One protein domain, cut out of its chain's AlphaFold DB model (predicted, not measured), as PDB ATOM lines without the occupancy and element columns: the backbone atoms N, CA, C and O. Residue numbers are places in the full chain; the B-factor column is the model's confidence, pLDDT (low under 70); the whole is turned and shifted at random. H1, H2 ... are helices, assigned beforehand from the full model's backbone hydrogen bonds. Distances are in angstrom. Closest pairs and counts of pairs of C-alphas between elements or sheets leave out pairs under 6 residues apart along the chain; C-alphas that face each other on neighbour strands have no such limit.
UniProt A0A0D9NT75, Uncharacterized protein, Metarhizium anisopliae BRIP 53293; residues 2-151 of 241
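Overview. This is residues 2 to 151 of the 241 residues of an uncharacterized protein of Metarhizium anisopliae BRIP 53293 (UniProt A0A0D9NT75). The long helix H5 makes the core, with H3 running back side by side with it, while H7 and H9 pack on H5 and cross it. H1 is loosely joined to this body, meeting H3 and the short H4 over parts of its length. The printed part has 150 residues with nine named helices, H1 to H9 in order, and no named strand: all helix. It is compact, with a radius of gyration of the C-alphas of 16.5 A and spans of 53 by 37 by 25 A.

Along the chain. H1, residues 3 to 25, begins at C-alpha 3 (239.410, 200.380, 54.733) and is 33.5 A long. H2 is residues 30 to 33, H3 41 to 61 (30.3 A), H4 63 to 68, H5 78 to 102 (36.4 A), H6 105 to 108, H7 110 to 125 (22.1 A) and H8 127 to 130. H9, residues 133 to 151, 26.8 A, ends at C-alpha 151 (261.799, 154.867, 52.655).

Arrangement. H1, H3 and H5 form an up and down bundle, each running against the one before. H1 touches H3 with residues 14 to 18 alone, closest C-alphas Ala 14 and Leu 61, 5.5 A. H3 touches H2 (Leu 32 to His 47, C-alphas 4.4 A) and H5 (Met 52 to Ala 92, C-alphas 4.2 A), the latter at a shallow tilt of 27 degrees. H4 touches H5, closest C-alphas Ala 65 and Thr 78, 5.4 A. H7 touches H5 at a steep tilt of 48 degrees, opposite ways, closest C-alphas Leu 89 and Ser 119, 5.0 A. H9 touches H7, closest C-alphas Thr 120 and Gln 139, 5.8 A. H6 touches H5 only at the corner, C-alphas Gln 100 and Pro 106 at 5.9 A; H8 and H9 only just touch, only at the corner, with 3 pairs of C-alphas within 8 A. Every O i to N i+4 pair is within hydrogen-bond range in H1, H3, H4, H7 and H9, and 20 of 21 in H5; H2, H6 and H8 are too short for one.

Size, cuts and confidence. The C-alphas farthest apart, Arg 2 and Thr 40, are 54.6 A apart. The printed part has no cut and no long link. The pLDDT is under 70 at residues 2 to 6, 67 to 77 and 150 to 151.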
ATOM      1  N   ARG A   2     236.255 203.554  56.446       55.62
ATOM      2  CA  ARG A   2     237.435 203.630  55.567       55.62
ATOM      3  C   ARG A   2     238.265 202.336  55.714       55.62
ATOM      4  O   ARG A   2     238.432 201.894  56.846       55.62
ATOM      5  N   PRO A   3     238.769 201.701  54.637       61.72
ATOM      6  CA  PRO A   3     239.410 200.380  54.733       61.72
ATOM      7  C   PRO A   3     240.636 200.357  55.664       61.72
ATOM      8  O   PRO A   3     240.830 199.396  56.404       61.72
ATOM      9  N   GLU A   4     241.395 201.453  55.716       62.34
ATOM     10  CA  GLU A   4     242.549 201.629  56.609       62.34
ATOM     11  C   GLU A   4     242.200 201.443  58.101       62.34
ATOM     12  O   GLU A   4     242.991 200.869  58.847       62.34
ATOM     13  N   THR A   5     241.006 201.860  58.553       68.25
ATOM     14  CA  THR A   5     240.627 201.740  59.975       68.25
ATOM     15  C   THR A   5     240.315 200.302  60.384       68.25
ATOM     16  O   THR A   5     240.437 199.965  61.558       68.25
ATOM     17  N   LEU A   6     239.919 199.447  59.432       67.06
ATOM     18  CA  LEU A   6     239.677 198.025  59.691       67.06
ATOM     19  C   LEU A   6     241.003 197.274  59.861       67.06
ATOM     20  O   LEU A   6     241.159 196.533  60.826       67.06
ATOM     21  N   ALA A   7     241.982 197.530  58.990       74.50
ATOM     22  CA  ALA A   7     243.285 196.872  59.056       74.50
ATOM     23  C   ALA A   7     244.051 197.194  60.358       74.50
ATOM     24  O   ALA A   7     244.635 196.301  60.969       74.50
ATOM     25  N   VAL A   8     243.986 198.444  60.838       79.56
ATOM     26  CA  VAL A   8     244.574 198.834  62.137       79.56
ATOM     27  C   VAL A   8     243.899 198.104  63.307       79.56
ATOM     28  O   VAL A   8     244.584 197.638  64.218       79.56
ATOM     29  N   ALA A   9     242.573 197.936  63.277       84.44
ATOM     30  CA  ALA A   9     241.854 197.187  64.308       84.44
ATOM     31  C   ALA A   9     242.230 195.690  64.320       84.44
ATOM     32  O   ALA A   9     242.370 195.098  65.391       84.44
ATOM     33  N   GLU A  10     242.450 195.077  63.150       84.62
ATOM     34  CA  GLU A  10     242.920 193.689  63.058       84.62
ATOM     35  C   GLU A  10     244.341 193.500  63.612       84.62
ATOM     36  O   GLU A  10     244.591 192.510  64.303       84.62
ATOM     37  N   VAL A  11     245.248 194.450  63.350       86.69
ATOM     38  CA  VAL A  11     246.617 194.455  63.898       86.69
ATOM     39  C   VAL A  11     246.599 194.589  65.423       86.69
ATOM     40  O   VAL A  11     247.252 193.800  66.103       86.69
ATOM     41  N   ASN A  12     245.804 195.509  65.976       88.88
ATOM     42  CA  ASN A  12     245.687 195.679  67.429       88.88
ATOM     43  C   ASN A  12     245.143 194.413  68.111       88.88
ATOM     44  O   ASN A  12     245.746 193.927  69.066       88.88
ATOM     45  N   ARG A  13     244.084 193.801  67.560       90.69
ATOM     46  CA  ARG A  13     243.529 192.532  68.066       90.69
ATOM     47  C   ARG A  13     244.559 191.393  68.050       90.69
ATOM     48  O   ARG A  13     244.566 190.560  68.955       90.69
ATOM     49  N   ALA A  14     245.431 191.336  67.040       90.88
ATOM     50  CA  ALA A  14     246.518 190.357  66.991       90.88
ATOM     51  C   ALA A  14     247.565 190.597  68.096       90.88
ATOM     52  O   ALA A  14     247.988 189.645  68.750       90.88
ATOM     53  N   ILE A  15     247.943 191.856  68.345       91.81
ATOM     54  CA  ILE A  15     248.872 192.232  69.425       91.81
ATOM     55  C   ILE A  15     248.284 191.877  70.801       91.81
ATOM     56  O   ILE A  15     248.968 191.253  71.611       91.81
ATOM     57  N   GLU A  16     247.013 192.202  71.049       93.62
ATOM     58  CA  GLU A  16     246.304 191.842  72.286       93.62
ATOM     59  C   GLU A  16     246.247 190.319  72.487       93.62
ATOM     60  O   GLU A  16     246.551 189.825  73.574       93.62
ATOM     61  N   GLY A  17     245.925 189.559  71.434       94.31
ATOM     62  CA  GLY A  17     245.912 188.094  71.473       94.31
ATOM     63  C   GLY A  17     247.279 187.490  71.812       94.31
ATOM     64  O   GLY A  17     247.360 186.557  72.611       94.31
ATOM     65  N   LEU A  18     248.365 188.055  71.271       94.44
ATOM     66  CA  LEU A  18     249.737 187.645  71.594       94.44
ATOM     67  C   LEU A  18     250.096 187.944  73.054       94.44
ATOM     68  O   LEU A  18     250.653 187.081  73.725       94.44
ATOM     69  N   GLN A  19     249.741 189.124  73.570       95.19
ATOM     70  CA  GLN A  19     249.974 189.487  74.974       95.19
ATOM     71  C   GLN A  19     249.203 188.577  75.941       95.19
ATOM     72  O   GLN A  19     249.749 188.141  76.958       95.19
ATOM     73  N   GLN A  20     247.949 188.247  75.620       96.69
ATOM     74  CA  GLN A  20     247.152 187.299  76.400       96.69
ATOM     75  C   GLN A  20     247.763 185.894  76.362       96.69
ATOM     76  O   GLN A  20     247.883 185.255  77.412       96.69
ATOM     77  N   PHE A  21     248.197 185.431  75.186       96.06
ATOM     78  CA  PHE A  21     248.867 184.143  75.031       96.06
ATOM     79  C   PHE A  21     250.173 184.073  75.832       96.06
ATOM     80  O   PHE A  21     250.362 183.123  76.590       96.06
ATOM     81  N   ASP A  22     251.024 185.098  75.755       95.00
ATOM     82  CA  ASP A  22     252.256 185.200  76.548       95.00
ATOM     83  C   ASP A  22     251.962 185.134  78.050       95.00
ATOM     84  O   ASP A  22     252.597 184.377  78.790       95.00
ATOM     85  N   GLY A  23     250.942 185.869  78.502       95.69
ATOM     86  CA  GLY A  23     250.489 185.842  79.888       95.69
ATOM     87  C   GLY A  23     250.011 184.459  80.345       95.69
ATOM     88  O   GLY A  23     250.233 184.098  81.501       95.69
ATOM     89  N   VAL A  24     249.367 183.675  79.471       95.06
ATOM     90  CA  VAL A  24     248.973 182.278  79.742       95.06
ATOM     91  C   VAL A  24     250.196 181.362  79.760       95.06
ATOM     92  O   VAL A  24     250.385 180.631  80.733       95.06
ATOM     93  N   TYR A  25     251.050 181.433  78.736       94.56
ATOM     94  CA  TYR A  25     252.250 180.606  78.591       94.56
ATOM     95  C   TYR A  25     253.185 180.751  79.798       94.56
ATOM     96  O   TYR A  25     253.673 179.755  80.331       94.56
ATOM     97  N   GLN A  26     253.355 181.974  80.318       94.75
ATOM     98  CA  GLN A  26     254.187 182.237  81.497       94.75
ATOM     99  C   GLN A  26     253.666 181.632  82.810       94.75
ATOM    100  O   GLN A  26     254.448 181.480  83.749       94.75
ATOM    101  N   ARG A  27     252.388 181.235  82.886       95.12
ATOM    102  CA  ARG A  27     251.829 180.500  84.037       95.12
ATOM    103  C   ARG A  27     252.031 178.982  83.944       95.12
ATOM    104  O   ARG A  27     251.667 178.270  84.877       95.12
ATOM    105  N   GLY A  28     252.600 178.482  82.846       93.56
ATOM    106  CA  GLY A  28     252.952 177.073  82.681       93.56
ATOM    107  C   GLY A  28     254.060 176.608  83.634       93.56
ATOM    108  O   GLY A  28     254.870 177.401  84.130       93.56
ATOM    109  N   GLN A  29     254.127 175.291  83.857       96.56
ATOM    110  CA  GLN A  29     255.191 174.661  84.648       96.56
ATOM    111  C   GLN A  29     256.592 175.068  84.137       96.56
ATOM    112  O   GLN A  29     256.761 175.255  82.931       96.56
ATOM    113  N   PRO A  30     257.619 175.199  85.003       96.12
ATOM    114  CA  PRO A  30     258.952 175.653  84.584       96.12
ATOM    115  C   PRO A  30     259.578 174.825  83.451       96.12
ATOM    116  O   PRO A  30     260.143 175.410  82.529       96.12
ATOM    117  N   TYR A  31     259.420 173.494  83.481       96.44
ATOM    118  CA  TYR A  31     259.929 172.580  82.446       96.44
ATOM    119  C   TYR A  31     259.243 172.769  81.086       96.44
ATOM    120  O   TYR A  31     259.877 172.628  80.050       96.44
ATOM    121  N   LEU A  32     257.966 173.166  81.066       96.44
ATOM    122  CA  LEU A  32     257.250 173.437  79.818       96.44
ATOM    123  C   LEU A  32     257.771 174.700  79.123       96.44
ATOM    124  O   LEU A  32     257.711 174.789  77.900       96.44
ATOM    125  N   ARG A  33     258.306 175.663  79.884       94.50
ATOM    126  CA  ARG A  33     258.763 176.960  79.361       94.50
ATOM    127  C   ARG A  33     260.219 176.960  78.902       94.50
ATOM    128  O   ARG A  33     260.519 177.641  77.925       94.50
ATOM    129  N   ALA A  34     261.093 176.231  79.590       92.62
ATOM    130  CA  ALA A  34     262.535 176.239  79.352       92.62
ATOM    131  C   ALA A  34     263.125 174.834  79.556       92.62
ATOM    132  O   ALA A  34     262.849 174.187  80.571       92.62
ATOM    133  N   TRP A  35     263.922 174.367  78.591       92.25
ATOM    134  CA  TRP A  35     264.431 172.992  78.543       92.25
ATOM    135  C   TRP A  35     265.392 172.674  79.698       92.25
ATOM    136  O   TRP A  35     265.479 171.523  80.117       92.25
ATOM    137  N   GLU A  36     266.057 173.693  80.250       95.56
ATOM    138  CA  GLU A  36     266.957 173.612  81.405       95.56
ATOM    139  C   GLU A  36     266.240 173.141  82.682       95.56
ATOM    140  O   GLU A  36     266.877 172.635  83.603       95.56
ATOM    141  N   ASN A  37     264.911 173.294  82.742       95.00
ATOM    142  CA  ASN A  37     264.082 172.860  83.866       95.00
ATOM    143  C   ASN A  37     263.517 171.433  83.690       95.00
ATOM    144  O   ASN A  37     262.806 170.955  84.576       95.00
ATOM    145  N   CYS A  38     263.781 170.755  82.566       95.75
ATOM    146  CA  CYS A  38     263.348 169.376  82.336       95.75
ATOM    147  C   CYS A  38     264.254 168.391  83.086       95.75
ATOM    148  O   CYS A  38     265.448 168.308  82.811       95.75
ATOM    149  N   THR A  39     263.684 167.591  83.988       96.88
ATOM    150  CA  THR A  39     264.417 166.560  84.747       96.88
ATOM    151  C   THR A  39     264.185 165.141  84.228       96.88
ATOM    152  O   THR A  39     264.909 164.222  84.610       96.88
ATOM    153  N   THR A  40     263.203 164.940  83.342       97.00
ATOM    154  CA  THR A  40     262.906 163.639  82.722       97.00
ATOM    155  C   THR A  40     262.784 163.750  81.204       97.00
ATOM    156  O   THR A  40     262.452 164.807  80.662       97.00
ATOM    157  N   ILE A  41     262.993 162.630  80.500       95.69
ATOM    158  CA  ILE A  41     262.774 162.561  79.048       95.69
ATOM    159  C   ILE A  41     261.327 162.914  78.680       95.69
ATOM    160  O   ILE A  41     261.110 163.651  77.726       95.69
ATOM    161  N   GLN A  42     260.341 162.478  79.473       96.19
ATOM    162  CA  GLN A  42     258.933 162.812  79.248       96.19
ATOM    163  C   GLN A  42     258.700 164.329  79.292       96.19
ATOM    164  O   GLN A  42     258.124 164.874  78.356       96.19
ATOM    165  N   GLN A  43     259.211 165.018  80.320       97.12
ATOM    166  CA  GLN A  43     259.111 166.479  80.427       97.12
ATOM    167  C   GLN A  43     259.766 167.196  79.242       97.12
ATOM    168  O   GLN A  43     259.264 168.218  78.783       97.12
ATOM    169  N   HIS A  44     260.868 166.654  78.721       97.19
ATOM    170  CA  HIS A  44     261.527 167.206  77.544       97.19
ATOM    171  C   HIS A  44     260.691 167.020  76.265       97.19
ATOM    172  O   HIS A  44     260.551 167.966  75.492       97.19
ATOM    173  N   LEU A  45     260.060 165.857  76.063       96.94
ATOM    174  CA  LEU A  45     259.123 165.649  74.947       96.94
ATOM    175  C   LEU A  45     257.875 166.546  75.073       96.94
ATOM    176  O   LEU A  45     257.431 167.112  74.079       96.94
ATOM    177  N   GLU A  46     257.341 166.731  76.284       97.12
ATOM    178  CA  GLU A  46     256.221 167.643  76.567       97.12
ATOM    179  C   GLU A  46     256.590 169.114  76.302       97.12
ATOM    180  O   GLU A  46     255.812 169.838  75.677       97.12
ATOM    181  N   HIS A  47     257.793 169.548  76.700       97.81
ATOM    182  CA  HIS A  47     258.336 170.868  76.369       97.81
ATOM    183  C   HIS A  47     258.423 171.075  74.854       97.81
ATOM    184  O   HIS A  47     257.936 172.083  74.346       97.81
ATOM    185  N   LEU A  48     259.001 170.120  74.118       98.06
ATOM    186  CA  LEU A  48     259.145 170.221  72.665       98.06
ATOM    187  C   LEU A  48     257.787 170.219  71.945       98.06
ATOM    188  O   LEU A  48     257.583 171.030  71.042       98.06
ATOM    189  N   ALA A  49     256.844 169.377  72.382       97.12
ATOM    190  CA  ALA A  49     255.472 169.353  71.876       97.12
ATOM    191  C   ALA A  49     254.766 170.703  72.075       97.12
ATOM    192  O   ALA A  49     254.172 171.240  71.135       97.12
ATOM    193  N   LEU A  50     254.857 171.269  73.284       97.31
ATOM    194  CA  LEU A  50     254.266 172.567  73.587       97.31
ATOM    195  C   LEU A  50     254.930 173.669  72.762       97.31
ATOM    196  O   LEU A  50     254.213 174.403  72.093       97.31
ATOM    197  N   ARG A  51     256.270 173.739  72.754       97.50
ATOM    198  CA  ARG A  51     257.061 174.735  72.012       97.50
ATOM    199  C   ARG A  51     256.705 174.735  70.527       97.50
ATOM    200  O   ARG A  51     256.504 175.791  69.934       97.50
ATOM    201  N   MET A  52     256.565 173.551  69.936       97.19
ATOM    202  CA  MET A  52     256.175 173.379  68.541       97.19
ATOM    203  C   MET A  52     254.789 173.973  68.240       97.19
ATOM    204  O   MET A  52     254.645 174.779  67.319       97.19
ATOM    205  N   HIS A  53     253.768 173.609  69.023       96.50
ATOM    206  CA  HIS A  53     252.402 174.085  68.795       96.50
ATOM    207  C   HIS A  53     252.190 175.548  69.210       96.50
ATOM    208  O   HIS A  53     251.480 176.271  68.513       96.50
ATOM    209  N   SER A  54     252.828 176.019  70.287       97.00
ATOM    210  CA  SER A  54     252.757 177.419  70.724       97.00
ATOM    211  C   SER A  54     253.348 178.366  69.687       97.00
ATOM    212  O   SER A  54     252.753 179.400  69.393       97.00
ATOM    213  N   SER A  55     254.486 178.004  69.092       97.31
ATOM    214  CA  SER A  55     255.133 178.847  68.089       97.31
ATOM    215  C   SER A  55     254.316 178.904  66.792       97.31
ATOM    216  O   SER A  55     254.131 179.978  66.225       97.31
ATOM    217  N   PHE A  56     253.680 177.807  66.375       95.50
ATOM    218  CA  PHE A  56     252.735 177.868  65.255       95.50
ATOM    219  C   PHE A  56     251.470 178.681  65.575       95.50
ATOM    220  O   PHE A  56     251.009 179.457  64.739       95.50
ATOM    221  N   PHE A  57     250.934 178.582  66.795       95.44
ATOM    222  CA  PHE A  57     249.801 179.405  67.228       95.44
ATOM    223  C   PHE A  57     250.133 180.910  67.215       95.44
ATOM    224  O   PHE A  57     249.330 181.712  66.739       95.44
ATOM    225  N   ILE A  58     251.344 181.292  67.637       95.38
ATOM    226  CA  ILE A  58     251.862 182.667  67.509       95.38
ATOM    227  C   ILE A  58     251.876 183.118  66.038       95.38
ATOM    228  O   ILE A  58     251.404 184.217  65.740       95.38
ATOM    229  N   ALA A  59     252.334 182.275  65.105       93.12
ATOM    230  CA  ALA A  59     252.308 182.601  63.676       93.12
ATOM    231  C   ALA A  59     250.876 182.831  63.147       93.12
ATOM    232  O   ALA A  59     250.649 183.750  62.358       93.12
ATOM    233  N   VAL A  60     249.899 182.044  63.617       90.88
ATOM    234  CA  VAL A  60     248.476 182.206  63.272       90.88
ATOM    235  C   VAL A  60     247.893 183.505  63.841       90.88
ATOM    236  O   VAL A  60     247.159 184.194  63.132       90.88
ATOM    237  N   LEU A  61     248.248 183.904  65.067       91.31
ATOM    238  CA  LEU A  61     247.852 185.211  65.617       91.31
ATOM    239  C   LEU A  61     248.421 186.372  64.783       91.31
ATOM    240  O   LEU A  61     247.720 187.347  64.514       91.31
ATOM    241  N   CYS A  62     249.647 186.236  64.280       89.81
ATOM    242  CA  CYS A  62     250.277 187.193  63.370       89.81
ATOM    243  C   CYS A  62     249.740 187.170  61.917       89.81
ATOM    244  O   CYS A  62     250.261 187.908  61.072       89.81
ATOM    245  N   ARG A  63     248.688 186.394  61.597       84.69
ATOM    246  CA  ARG A  63     248.102 186.293  60.238       84.69
ATOM    247  C   ARG A  63     247.807 187.639  59.547       84.69
ATOM    248  O   ARG A  63     247.965 187.659  58.326       84.69
ATOM    249  N   PRO A  64     247.435 188.755  60.219       76.31
ATOM    250  CA  PRO A  64     247.297 190.051  59.547       76.31
ATOM    251  C   PRO A  64     248.574 190.493  58.817       76.31
ATOM    252  O   PRO A  64     248.504 190.859  57.648       76.31
ATOM    253  N   ALA A  65     249.748 190.363  59.444       73.69
ATOM    254  CA  ALA A  65     251.023 190.735  58.826       73.69
ATOM    255  C   ALA A  65     251.427 189.788  57.681       73.69
ATOM    256  O   ALA A  65     251.964 190.244  56.672       73.69
ATOM    257  N   ILE A  66     251.109 188.492  57.805       70.69
ATOM    258  CA  ILE A  66     251.343 187.484  56.754       70.69
ATOM    259  C   ILE A  66     250.428 187.738  55.540       70.69
ATOM    260  O   ILE A  66     250.860 187.592  54.401       70.69
ATOM    261  N   LYS A  67     249.173 188.162  55.753       68.94
ATOM    262  CA  LYS A  67     248.247 188.513  54.660       68.94
ATOM    263  C   LYS A  67     248.693 189.753  53.884       68.94
ATOM    264  O   LYS A  67     248.615 189.742  52.660       68.94
ATOM    265  N   THR A  68     249.152 190.808  54.563       58.09
ATOM    266  CA  THR A  68     249.613 192.039  53.888       58.09
ATOM    267  C   THR A  68     250.819 191.773  52.983       58.09
ATOM    268  O   THR A  68     250.883 192.345  51.897       58.09
ATOM    269  N   LEU A  69     251.701 190.844  53.384       56.53
ATOM    270  CA  LEU A  69     252.892 190.415  52.635       56.53
ATOM    271  C   LEU A  69     252.597 189.981  51.185       56.53
ATOM    272  O   LEU A  69     253.461 190.086  50.326       56.53
ATOM    273  N   LEU A  70     251.383 189.493  50.915       55.94
ATOM    274  CA  LEU A  70     250.983 188.920  49.627       55.94
ATOM    275  C   LEU A  70     250.155 189.876  48.750       55.94
ATOM    276  O   LEU A  70     249.684 189.453  47.696       55.94
ATOM    277  N   ALA A  71     249.892 191.119  49.186       53.31
ATOM    278  CA  ALA A  71     248.862 191.943  48.540       53.31
ATOM    279  C   ALA A  71     249.092 193.464  48.467       53.31
ATOM    280  O   ALA A  71     248.567 194.075  47.536       53.31
ATOM    281  N   GLN A  72     249.772 194.113  49.421       51.00
ATOM    282  CA  GLN A  72     249.822 195.589  49.517       51.00
ATOM    283  C   GLN A  72     251.103 196.093  50.219       51.00
ATOM    284  O   GLN A  72     251.719 195.327  50.962       51.00
ATOM    285  N   PRO A  73     251.498 197.375  50.045       54.78
ATOM    286  CA  PRO A  73     252.605 197.970  50.799       54.78
ATOM    287  C   PRO A  73     252.397 197.873  52.326       54.78
ATOM    288  O   PRO A  73     251.255 197.895  52.799       54.78
ATOM    289  N   PRO A  74     253.485 197.766  53.115       56.94
ATOM    290  CA  PRO A  74     253.409 197.464  54.540       56.94
ATOM    291  C   PRO A  74     252.709 198.573  55.333       56.94
ATOM    292  O   PRO A  74     253.116 199.733  55.333       56.94
ATOM    293  N   LEU A  75     251.662 198.183  56.062       61.81
ATOM    294  CA  LEU A  75     250.977 199.046  57.021       61.81
ATOM    295  C   LEU A  75     251.870 199.300  58.250       61.81
ATOM    296  O   LEU A  75     252.564 198.374  58.696       61.81
ATOM    297  N   PRO A  76     251.822 200.502  58.854       59.19
ATOM    298  CA  PRO A  76     252.572 200.794  60.070       59.19
ATOM    299  C   PRO A  76     252.235 199.802  61.196       59.19
ATOM    300  O   PRO A  76     251.099 199.353  61.332       59.19
ATOM    301  N   HIS A  77     253.252 199.459  61.993       65.50
ATOM    302  CA  HIS A  77     253.211 198.492  63.105       65.50
ATOM    303  C   HIS A  77     253.032 197.008  62.719       65.50
ATOM    304  O   HIS A  77     253.061 196.147  63.601       65.50
ATOM    305  N   THR A  78     252.961 196.659  61.427       78.75
ATOM    306  CA  THR A  78     253.003 195.241  61.010       78.75
ATOM    307  C   THR A  78     254.362 194.573  61.258       78.75
ATOM    308  O   THR A  78     254.417 193.353  61.382       78.75
ATOM    309  N   ASP A  79     255.444 195.342  61.405       82.75
ATOM    310  CA  ASP A  79     256.824 194.839  61.523       82.75
ATOM    311  C   ASP A  79     257.071 193.996  62.781       82.75
ATOM    312  O   ASP A  79     257.790 192.995  62.734       82.75
ATOM    313  N   ILE A  80     256.426 194.352  63.898       85.88
ATOM    314  CA  ILE A  80     256.499 193.590  65.156       85.88
ATOM    315  C   ILE A  80     255.852 192.213  64.960       85.88
ATOM    316  O   ILE A  80     256.448 191.188  65.295       85.88
ATOM    317  N   LEU A  81     254.657 192.179  64.359       88.44
ATOM    318  CA  LEU A  81     253.948 190.938  64.038       88.44
ATOM    319  C   LEU A  81     254.712 190.102  62.999       88.44
ATOM    320  O   LEU A  81     254.769 188.881  63.134       88.44
ATOM    321  N   ARG A  82     255.339 190.746  62.004       86.81
ATOM    322  CA  ARG A  82     256.157 190.105  60.964       86.81
ATOM    323  C   ARG A  82     257.392 189.432  61.563       86.81
ATOM    324  O   ARG A  82     257.558 188.224  61.422       86.81
ATOM    325  N   THR A  83     258.196 190.175  62.322       89.69
ATOM    326  CA  THR A  83     259.381 189.645  63.023       89.69
ATOM    327  C   THR A  83     259.001 188.470  63.925       89.69
ATOM    328  O   THR A  83     259.640 187.416  63.897       89.69
ATOM    329  N   ARG A  84     257.908 188.617  64.685       91.62
ATOM    330  CA  ARG A  84     257.428 187.590  65.611       91.62
ATOM    331  C   ARG A  84     256.896 186.341  64.900       91.62
ATOM    332  O   ARG A  84     257.178 185.234  65.350       91.62
ATOM    333  N   ALA A  85     256.200 186.497  63.773       92.12
ATOM    334  CA  ALA A  85     255.788 185.377  62.932       92.12
ATOM    335  C   ALA A  85     256.994 184.620  62.359       92.12
ATOM    336  O   ALA A  85     257.041 183.401  62.527       92.12
ATOM    337  N   LYS A  86     257.989 185.315  61.777       91.25
ATOM    338  CA  LYS A  86     259.213 184.691  61.231       91.25
ATOM    339  C   LYS A  86     259.901 183.832  62.293       91.25
ATOM    340  O   LYS A  86     260.121 182.646  62.062       91.25
ATOM    341  N   ALA A  87     260.164 184.406  63.470       94.12
ATOM    342  CA  ALA A  87     260.769 183.684  64.590       94.12
ATOM    343  C   ALA A  87     259.949 182.442  64.983       94.12
ATOM    344  O   ALA A  87     260.484 181.344  65.076       94.12
ATOM    345  N   SER A  88     258.630 182.587  65.120       95.56
ATOM    346  CA  SER A  88     257.767 181.494  65.576       95.56
ATOM    347  C   SER A  88     257.597 180.347  64.555       95.56
ATOM    348  O   SER A  88     257.514 179.184  64.941       95.56
ATOM    349  N   LEU A  89     257.639 180.628  63.247       94.44
ATOM    350  CA  LEU A  89     257.646 179.592  62.203       94.44
ATOM    351  C   LEU A  89     258.968 178.800  62.197       94.44
ATOM    352  O   LEU A  89     258.970 177.574  62.019       94.44
ATOM    353  N   ILE A  90     260.088 179.497  62.425       95.44
ATOM    354  CA  ILE A  90     261.417 178.895  62.591       95.44
ATOM    355  C   ILE A  90     261.435 178.015  63.847       95.44
ATOM    356  O   ILE A  90     261.820 176.849  63.766       95.44
ATOM    357  N   ASP A  91     260.960 178.524  64.985       97.12
ATOM    358  CA  ASP A  91     260.946 177.796  66.257       97.12
ATOM    359  C   ASP A  91     260.024 176.574  66.230       97.12
ATOM    360  O   ASP A  91     260.393 175.527  66.764       97.12
ATOM    361  N   ALA A  92     258.866 176.654  65.563       97.38
ATOM    362  CA  ALA A  92     257.985 175.503  65.360       97.38
ATOM    363  C   ALA A  92     258.692 174.384  64.572       97.38
ATOM    364  O   ALA A  92     258.628 173.212  64.948       97.38
ATOM    365  N   SER A  93     259.418 174.748  63.512       96.50
ATOM    366  CA  SER A  93     260.132 173.783  62.667       96.50
ATOM    367  C   SER A  93     261.402 173.238  63.339       96.50
ATOM    368  O   SER A  93     261.701 172.054  63.199       96.50
ATOM    369  N   LYS A  94     262.118 174.049  64.132       97.25
ATOM    370  CA  LYS A  94     263.229 173.590  64.988       97.25
ATOM    371  C   LYS A  94     262.735 172.618  66.061       97.25
ATOM    372  O   LYS A  94     263.280 171.530  66.192       97.25
ATOM    373  N   ALA A  95     261.662 172.970  66.776       97.75
ATOM    374  CA  ALA A  95     261.052 172.115  67.794       97.75
ATOM    375  C   ALA A  95     260.595 170.761  67.241       97.75
ATOM    376  O   ALA A  95     260.796 169.750  67.906       97.75
ATOM    377  N   PHE A  96     260.056 170.718  66.018       96.88
ATOM    378  CA  PHE A  96     259.747 169.454  65.350       96.88
ATOM    379  C   PHE A  96     260.985 168.577  65.129       96.88
ATOM    380  O   PHE A  96     260.932 167.389  65.434       96.88
ATOM    381  N   LEU A  97     262.083 169.138  64.607       96.38
ATOM    382  CA  LEU A  97     263.308 168.374  64.339       96.38
ATOM    383  C   LEU A  97     263.947 167.856  65.634       96.38
ATOM    384  O   LEU A  97     264.294 166.680  65.709       96.38
ATOM    385  N   ASP A  98     264.028 168.696  66.668       97.06
ATOM    386  CA  ASP A  98     264.527 168.302  67.991       97.06
ATOM    387  C   ASP A  98     263.678 167.162  68.589       97.06
ATOM    388  O   ASP A  98     264.204 166.198  69.142       97.06
ATOM    389  N   PHE A  99     262.349 167.233  68.442       96.50
ATOM    390  CA  PHE A  99     261.425 166.214  68.949       96.50
ATOM    391  C   PHE A  99     261.518 164.918  68.134       96.50
ATOM    392  O   PHE A  99     261.575 163.828  68.705       96.50
ATOM    393  N   GLN A 100     261.600 165.015  66.807       93.88
ATOM    394  CA  GLN A 100     261.754 163.864  65.923       93.88
ATOM    395  C   GLN A 100     263.075 163.117  66.166       93.88
ATOM    396  O   GLN A 100     263.099 161.889  66.078       93.88
ATOM    397  N   ALA A 101     264.153 163.825  66.514       94.50
ATOM    398  CA  ALA A 101     265.433 163.212  66.870       94.50
ATOM    399  C   ALA A 101     265.357 162.337  68.138       94.50
ATOM    400  O   ALA A 101     266.186 161.446  68.319       94.50
ATOM    401  N   LEU A 102     264.360 162.567  69.002       93.75
ATOM    402  CA  LEU A 102     264.169 161.860  70.273       93.75
ATOM    403  C   LEU A 102     262.981 160.886  70.266       93.75
ATOM    404  O   LEU A 102     262.886 160.028  71.143       93.75
ATOM    405  N   SER A 103     262.046 161.020  69.321       91.50
ATOM    406  CA  SER A 103     260.815 160.229  69.290       91.50
ATOM    407  C   SER A 103     260.189 160.156  67.898       91.50
ATOM    408  O   SER A 103     260.187 161.117  67.141       91.50
ATOM    409  N   VAL A 104     259.543 159.028  67.590       87.56
ATOM    410  CA  VAL A 104     258.738 158.863  66.365       87.56
ATOM    411  C   VAL A 104     257.360 159.547  66.453       87.56
ATOM    412  O   VAL A 104     256.665 159.657  65.445       87.56
ATOM    413  N   ILE A 105     256.948 160.018  67.640       88.19
ATOM    414  CA  ILE A 105     255.624 160.623  67.879       88.19
ATOM    415  C   ILE A 105     255.304 161.768  66.893       88.19
ATOM    416  O   ILE A 105     254.244 161.697  66.267       88.19
ATOM    417  N   PRO A 106     256.189 162.753  66.630       86.00
ATOM    418  CA  PRO A 106     255.873 163.875  65.735       86.00
ATOM    419  C   PRO A 106     255.571 163.467  64.291       86.00
ATOM    420  O   PRO A 106     254.847 164.172  63.595       86.00
ATOM    421  N   LEU A 107     256.092 162.317  63.851       85.62
ATOM    422  CA  LEU A 107     255.860 161.745  62.521       85.62
ATOM    423  C   LEU A 107     254.552 160.943  62.440       85.62
ATOM    424  O   LEU A 107     254.046 160.694  61.349       85.62
ATOM    425  N   ARG A 108     254.011 160.514  63.588       82.44
ATOM    426  CA  ARG A 108     252.755 159.751  63.704       82.44
ATOM    427  C   ARG A 108     251.560 160.627  64.081       82.44
ATOM    428  O   ARG A 108     250.422 160.211  63.892       82.44
ATOM    429  N   THR A 109     251.800 161.826  64.603       85.56
ATOM    430  CA  THR A 109     250.758 162.736  65.089       85.56
ATOM    431  C   THR A 109     250.402 163.775  64.027       85.56
ATOM    432  O   THR A 109     251.177 164.690  63.754       85.56
ATOM    433  N   TRP A 110     249.196 163.674  63.454       87.88
ATOM    434  CA  TRP A 110     248.759 164.526  62.338       87.88
ATOM    435  C   TRP A 110     248.848 166.033  62.624       87.88
ATOM    436  O   TRP A 110     249.290 166.792  61.767       87.88
ATOM    437  N   SER A 111     248.506 166.481  63.837       88.75
ATOM    438  CA  SER A 111     248.618 167.898  64.213       88.75
ATOM    439  C   SER A 111     250.065 168.402  64.207       88.75
ATOM    440  O   SER A 111     250.304 169.551  63.833       88.75
ATOM    441  N   MET A 112     251.037 167.565  64.589       92.50
ATOM    442  CA  MET A 112     252.464 167.901  64.567       92.50
ATOM    443  C   MET A 112     252.973 167.940  63.125       92.50
ATOM    444  O   MET A 112     253.517 168.958  62.702       92.50
ATOM    445  N   VAL A 113     252.683 166.902  62.336       89.75
ATOM    446  CA  VAL A 113     252.952 166.874  60.889       89.75
ATOM    447  C   VAL A 113     252.420 168.137  60.203       89.75
ATOM    448  O   VAL A 113     253.175 168.867  59.564       89.75
ATOM    449  N   HIS A 114     251.142 168.455  60.397       87.00
ATOM    450  CA  HIS A 114     250.509 169.640  59.826       87.00
ATOM    451  C   HIS A 114     251.192 170.943  60.268       87.00
ATOM    452  O   HIS A 114     251.429 171.832  59.448       87.00
ATOM    453  N   THR A 115     251.531 171.048  61.556       92.62
ATOM    454  CA  THR A 115     252.202 172.213  62.148       92.62
ATOM    455  C   THR A 115     253.562 172.474  61.497       92.62
ATOM    456  O   THR A 115     253.815 173.600  61.065       92.62
ATOM    457  N   VAL A 116     254.429 171.460  61.363       94.19
ATOM    458  CA  VAL A 116     255.742 171.659  60.722       94.19
ATOM    459  C   VAL A 116     255.618 171.901  59.220       94.19
ATOM    460  O   VAL A 116     256.318 172.763  58.692       94.19
ATOM    461  N   LEU A 117     254.705 171.215  58.526       90.62
ATOM    462  CA  LEU A 117     254.521 171.392  57.084       90.62
ATOM    463  C   LEU A 117     253.983 172.784  56.744       90.62
ATOM    464  O   LEU A 117     254.529 173.445  55.863       90.62
ATOM    465  N   SER A 118     252.985 173.266  57.489       89.88
ATOM    466  CA  SER A 118     252.471 174.636  57.360       89.88
ATOM    467  C   SER A 118     253.553 175.666  57.680       89.88
ATOM    468  O   SER A 118     253.716 176.632  56.939       89.88
ATOM    469  N   SER A 119     254.334 175.441  58.745       91.75
ATOM    470  CA  SER A 119     255.417 176.353  59.133       91.75
ATOM    471  C   SER A 119     256.506 176.434  58.061       91.75
ATOM    472  O   SER A 119     256.911 177.521  57.657       91.75
ATOM    473  N   THR A 120     256.919 175.279  57.539       90.44
ATOM    474  CA  THR A 120     257.935 175.158  56.489       90.44
ATOM    475  C   THR A 120     257.461 175.787  55.178       90.44
ATOM    476  O   THR A 120     258.213 176.531  54.559       90.44
ATOM    477  N   LEU A 121     256.203 175.558  54.778       86.06
ATOM    478  CA  LEU A 121     255.607 176.180  53.591       86.06
ATOM    479  C   LEU A 121     255.537 177.704  53.691       86.06
ATOM    480  O   LEU A 121     255.861 178.387  52.720       86.06
ATOM    481  N   LEU A 122     255.143 178.241  54.849       86.31
ATOM    482  CA  LEU A 122     255.109 179.686  55.075       86.31
ATOM    483  C   LEU A 122     256.517 180.297  55.000       86.31
ATOM    484  O   LEU A 122     256.669 181.357  54.405       86.31
ATOM    485  N   LEU A 123     257.548 179.607  55.504       86.75
ATOM    486  CA  LEU A 123     258.949 180.028  55.351       86.75
ATOM    487  C   LEU A 123     259.455 179.946  53.898       86.75
ATOM    488  O   LEU A 123     260.320 180.735  53.518       86.75
ATOM    489  N   CYS A 124     258.951 179.011  53.085       81.94
ATOM    490  CA  CYS A 124     259.267 178.942  51.652       81.94
ATOM    491  C   CYS A 124     258.613 180.085  50.861       81.94
ATOM    492  O   CYS A 124     259.235 180.636  49.960       81.94
ATOM    493  N   ALA A 125     257.357 180.415  51.171       79.75
ATOM    494  CA  ALA A 125     256.556 181.392  50.428       79.75
ATOM    495  C   ALA A 125     256.866 182.860  50.782       79.75
ATOM    496  O   ALA A 125     256.399 183.769  50.103       79.75
ATOM    497  N   TRP A 126     257.610 183.101  51.861       80.88
ATOM    498  CA  TRP A 126     257.895 184.430  52.391       80.88
ATOM    499  C   TRP A 126     259.305 184.869  51.982       80.88
ATOM    500  O   TRP A 126     260.303 184.263  52.362       80.88
ATOM    501  N   GLU A 127     259.387 185.947  51.205       73.00
ATOM    502  CA  GLU A 127     260.609 186.441  50.550       73.00
ATOM    503  C   GLU A 127     261.794 186.655  51.522       73.00
ATOM    504  O   GLU A 127     262.879 186.108  51.320       73.00
ATOM    505  N   GLU A 128     261.558 187.335  52.654       71.88
ATOM    506  CA  GLU A 128     262.538 187.585  53.734       71.88
ATOM    507  C   GLU A 128     263.084 186.314  54.434       71.88
ATOM    508  O   GLU A 128     264.036 186.391  55.221       71.88
ATOM    509  N   THR A 129     262.458 185.150  54.236       74.50
ATOM    510  CA  THR A 129     262.919 183.848  54.763       74.50
ATOM    511  C   THR A 129     263.353 182.894  53.669       74.50
ATOM    512  O   THR A 129     264.186 182.028  53.918       74.50
ATOM    513  N   ARG A 130     262.838 183.040  52.449       70.06
ATOM    514  CA  ARG A 130     263.198 182.167  51.336       70.06
ATOM    515  C   ARG A 130     264.684 182.308  50.970       70.06
ATOM    516  O   ARG A 130     265.333 181.298  50.713       70.06
ATOM    517  N   ASN A 131     265.242 183.518  51.071       74.00
ATOM    518  CA  ASN A 131     266.661 183.806  50.794       74.00
ATOM    519  C   ASN A 131     267.589 183.666  52.016       74.00
ATOM    520  O   ASN A 131     268.798 183.878  51.920       74.00
ATOM    521  N   ASP A 132     267.040 183.284  53.168       83.75
ATOM    522  CA  ASP A 132     267.774 183.095  54.415       83.75
ATOM    523  C   ASP A 132     268.375 181.669  54.463       83.75
ATOM    524  O   ASP A 132     267.630 180.679  54.417       83.75
ATOM    525  N   PRO A 133     269.714 181.509  54.542       85.19
ATOM    526  CA  PRO A 133     270.350 180.195  54.494       85.19
ATOM    527  C   PRO A 133     269.982 179.307  55.691       85.19
ATOM    528  O   PRO A 133     269.940 178.083  55.536       85.19
ATOM    529  N   GLU A 134     269.663 179.884  56.857       87.81
ATOM    530  CA  GLU A 134     269.191 179.114  58.011       87.81
ATOM    531  C   GLU A 134     267.809 178.516  57.720       87.81
ATOM    532  O   GLU A 134     267.579 177.323  57.939       87.81
ATOM    533  N   CYS A 135     266.909 179.324  57.153       87.38
ATOM    534  CA  CYS A 135     265.563 178.896  56.779       87.38
ATOM    535  C   CYS A 135     265.599 177.809  55.694       87.38
ATOM    536  O   CYS A 135     264.918 176.792  55.835       87.38
ATOM    537  N   ARG A 136     266.444 177.946  54.662       86.81
ATOM    538  CA  ARG A 136     266.617 176.905  53.627       86.81
ATOM    539  C   ARG A 136     267.182 175.600  54.200       86.81
ATOM    540  O   ARG A 136     266.692 174.519  53.870       86.81
ATOM    541  N   GLY A 137     268.162 175.678  55.105       89.50
ATOM    542  CA  GLY A 137     268.697 174.508  55.813       89.50
ATOM    543  C   GLY A 137     267.673 173.838  56.742       89.50
ATOM    544  O   GLY A 137     267.671 172.617  56.907       89.50
ATOM    545  N   LEU A 138     266.763 174.612  57.333       89.88
ATOM    546  CA  LEU A 138     265.639 174.105  58.122       89.88
ATOM    547  C   LEU A 138     264.609 173.382  57.238       89.88
ATOM    548  O   LEU A 138     264.253 172.242  57.534       89.88
ATOM    549  N   GLN A 139     264.211 173.993  56.118       89.56
ATOM    550  CA  GLN A 139     263.293 173.408  55.133       89.56
ATOM    551  C   GLN A 139     263.819 172.083  54.560       89.56
ATOM    552  O   GLN A 139     263.062 171.119  54.446       89.56
ATOM    553  N   GLN A 140     265.112 172.014  54.212       89.06
ATOM    554  CA  GLN A 140     265.724 170.789  53.688       89.06
ATOM    555  C   GLN A 140     265.689 169.658  54.727       89.06
ATOM    556  O   GLN A 140     265.189 168.585  54.409       89.06
ATOM    557  N   ARG A 141     266.086 169.915  55.983       92.25
ATOM    558  CA  ARG A 141     266.047 168.899  57.054       92.25
ATOM    559  C   ARG A 141     264.645 168.345  57.309       92.25
ATOM    560  O   ARG A 141     264.496 167.142  57.492       92.25
ATOM    561  N   VAL A 142     263.612 169.194  57.289       91.31
ATOM    562  CA  VAL A 142     262.210 168.749  57.409       91.31
ATOM    563  C   VAL A 142     261.836 167.809  56.254       91.31
ATOM    564  O   VAL A 142     261.252 166.750  56.478       91.31
ATOM    565  N   ILE A 143     262.208 168.164  55.023       87.56
ATOM    566  CA  ILE A 143     261.979 167.342  53.827       87.56
ATOM    567  C   ILE A 143     262.726 166.001  53.903       87.56
ATOM    568  O   ILE A 143     262.143 164.966  53.567       87.56
ATOM    569  N   ASP A 144     263.973 165.994  54.375       87.75
ATOM    570  CA  ASP A 144     264.787 164.782  54.523       87.75
ATOM    571  C   ASP A 144     264.166 163.824  55.546       87.75
ATOM    572  O   ASP A 144     263.976 162.641  55.260       87.75
ATOM    573  N   VAL A 145     263.756 164.347  56.705       89.44
ATOM    574  CA  VAL A 145     263.074 163.596  57.771       89.44
ATOM    575  C   VAL A 145     261.812 162.894  57.261       89.44
ATOM    576  O   VAL A 145     261.612 161.702  57.524       89.44
ATOM    577  N   PHE A 146     260.976 163.587  56.482       84.75
ATOM    578  CA  PHE A 146     259.792 162.964  55.889       84.75
ATOM    579  C   PHE A 146     260.142 161.953  54.782       84.75
ATOM    580  O   PHE A 146     259.502 160.907  54.696       84.75
ATOM    581  N   SER A 147     261.188 162.200  53.987       82.31
ATOM    582  CA  SER A 147     261.620 161.296  52.904       82.31
ATOM    583  C   SER A 147     262.230 159.979  53.423       82.31
ATOM    584  O   SER A 147     261.982 158.903  52.877       82.31
ATOM    585  N   LEU A 148     262.990 160.032  54.522       79.31
ATOM    586  CA  LEU A 148     263.557 158.853  55.195       79.31
ATOM    587  C   LEU A 148     262.476 157.997  55.880       79.31
ATOM    588  O   LEU A 148     262.553 156.764  55.889       79.31
ATOM    589  N   SER A 149     261.443 158.655  56.410       70.25
ATOM    590  CA  SER A 149     260.277 158.001  57.017       70.25
ATOM    591  C   SER A 149     259.464 157.184  56.003       70.25
ATOM    592  O   SER A 149     258.999 156.098  56.343       70.25
ATOM    593  N   ASP A 150     259.339 157.670  54.762       63.94
ATOM    594  CA  ASP A 150     258.702 156.966  53.633       63.94
ATOM    595  C   ASP A 150     259.528 155.731  53.213       63.94
ATOM    596  O   ASP A 150     259.021 154.614  53.120       63.94
ATOM    597  N   SER A 151     260.849 155.909  53.086       58.88
ATOM    598  CA  SER A 151     261.799 154.867  52.655       58.88
ATOM    599  C   SER A 151     261.810 153.629  53.566       58.88
ATOM    600  O   SER A 151     261.932 152.497  53.099       58.88
TER     601      SER A 151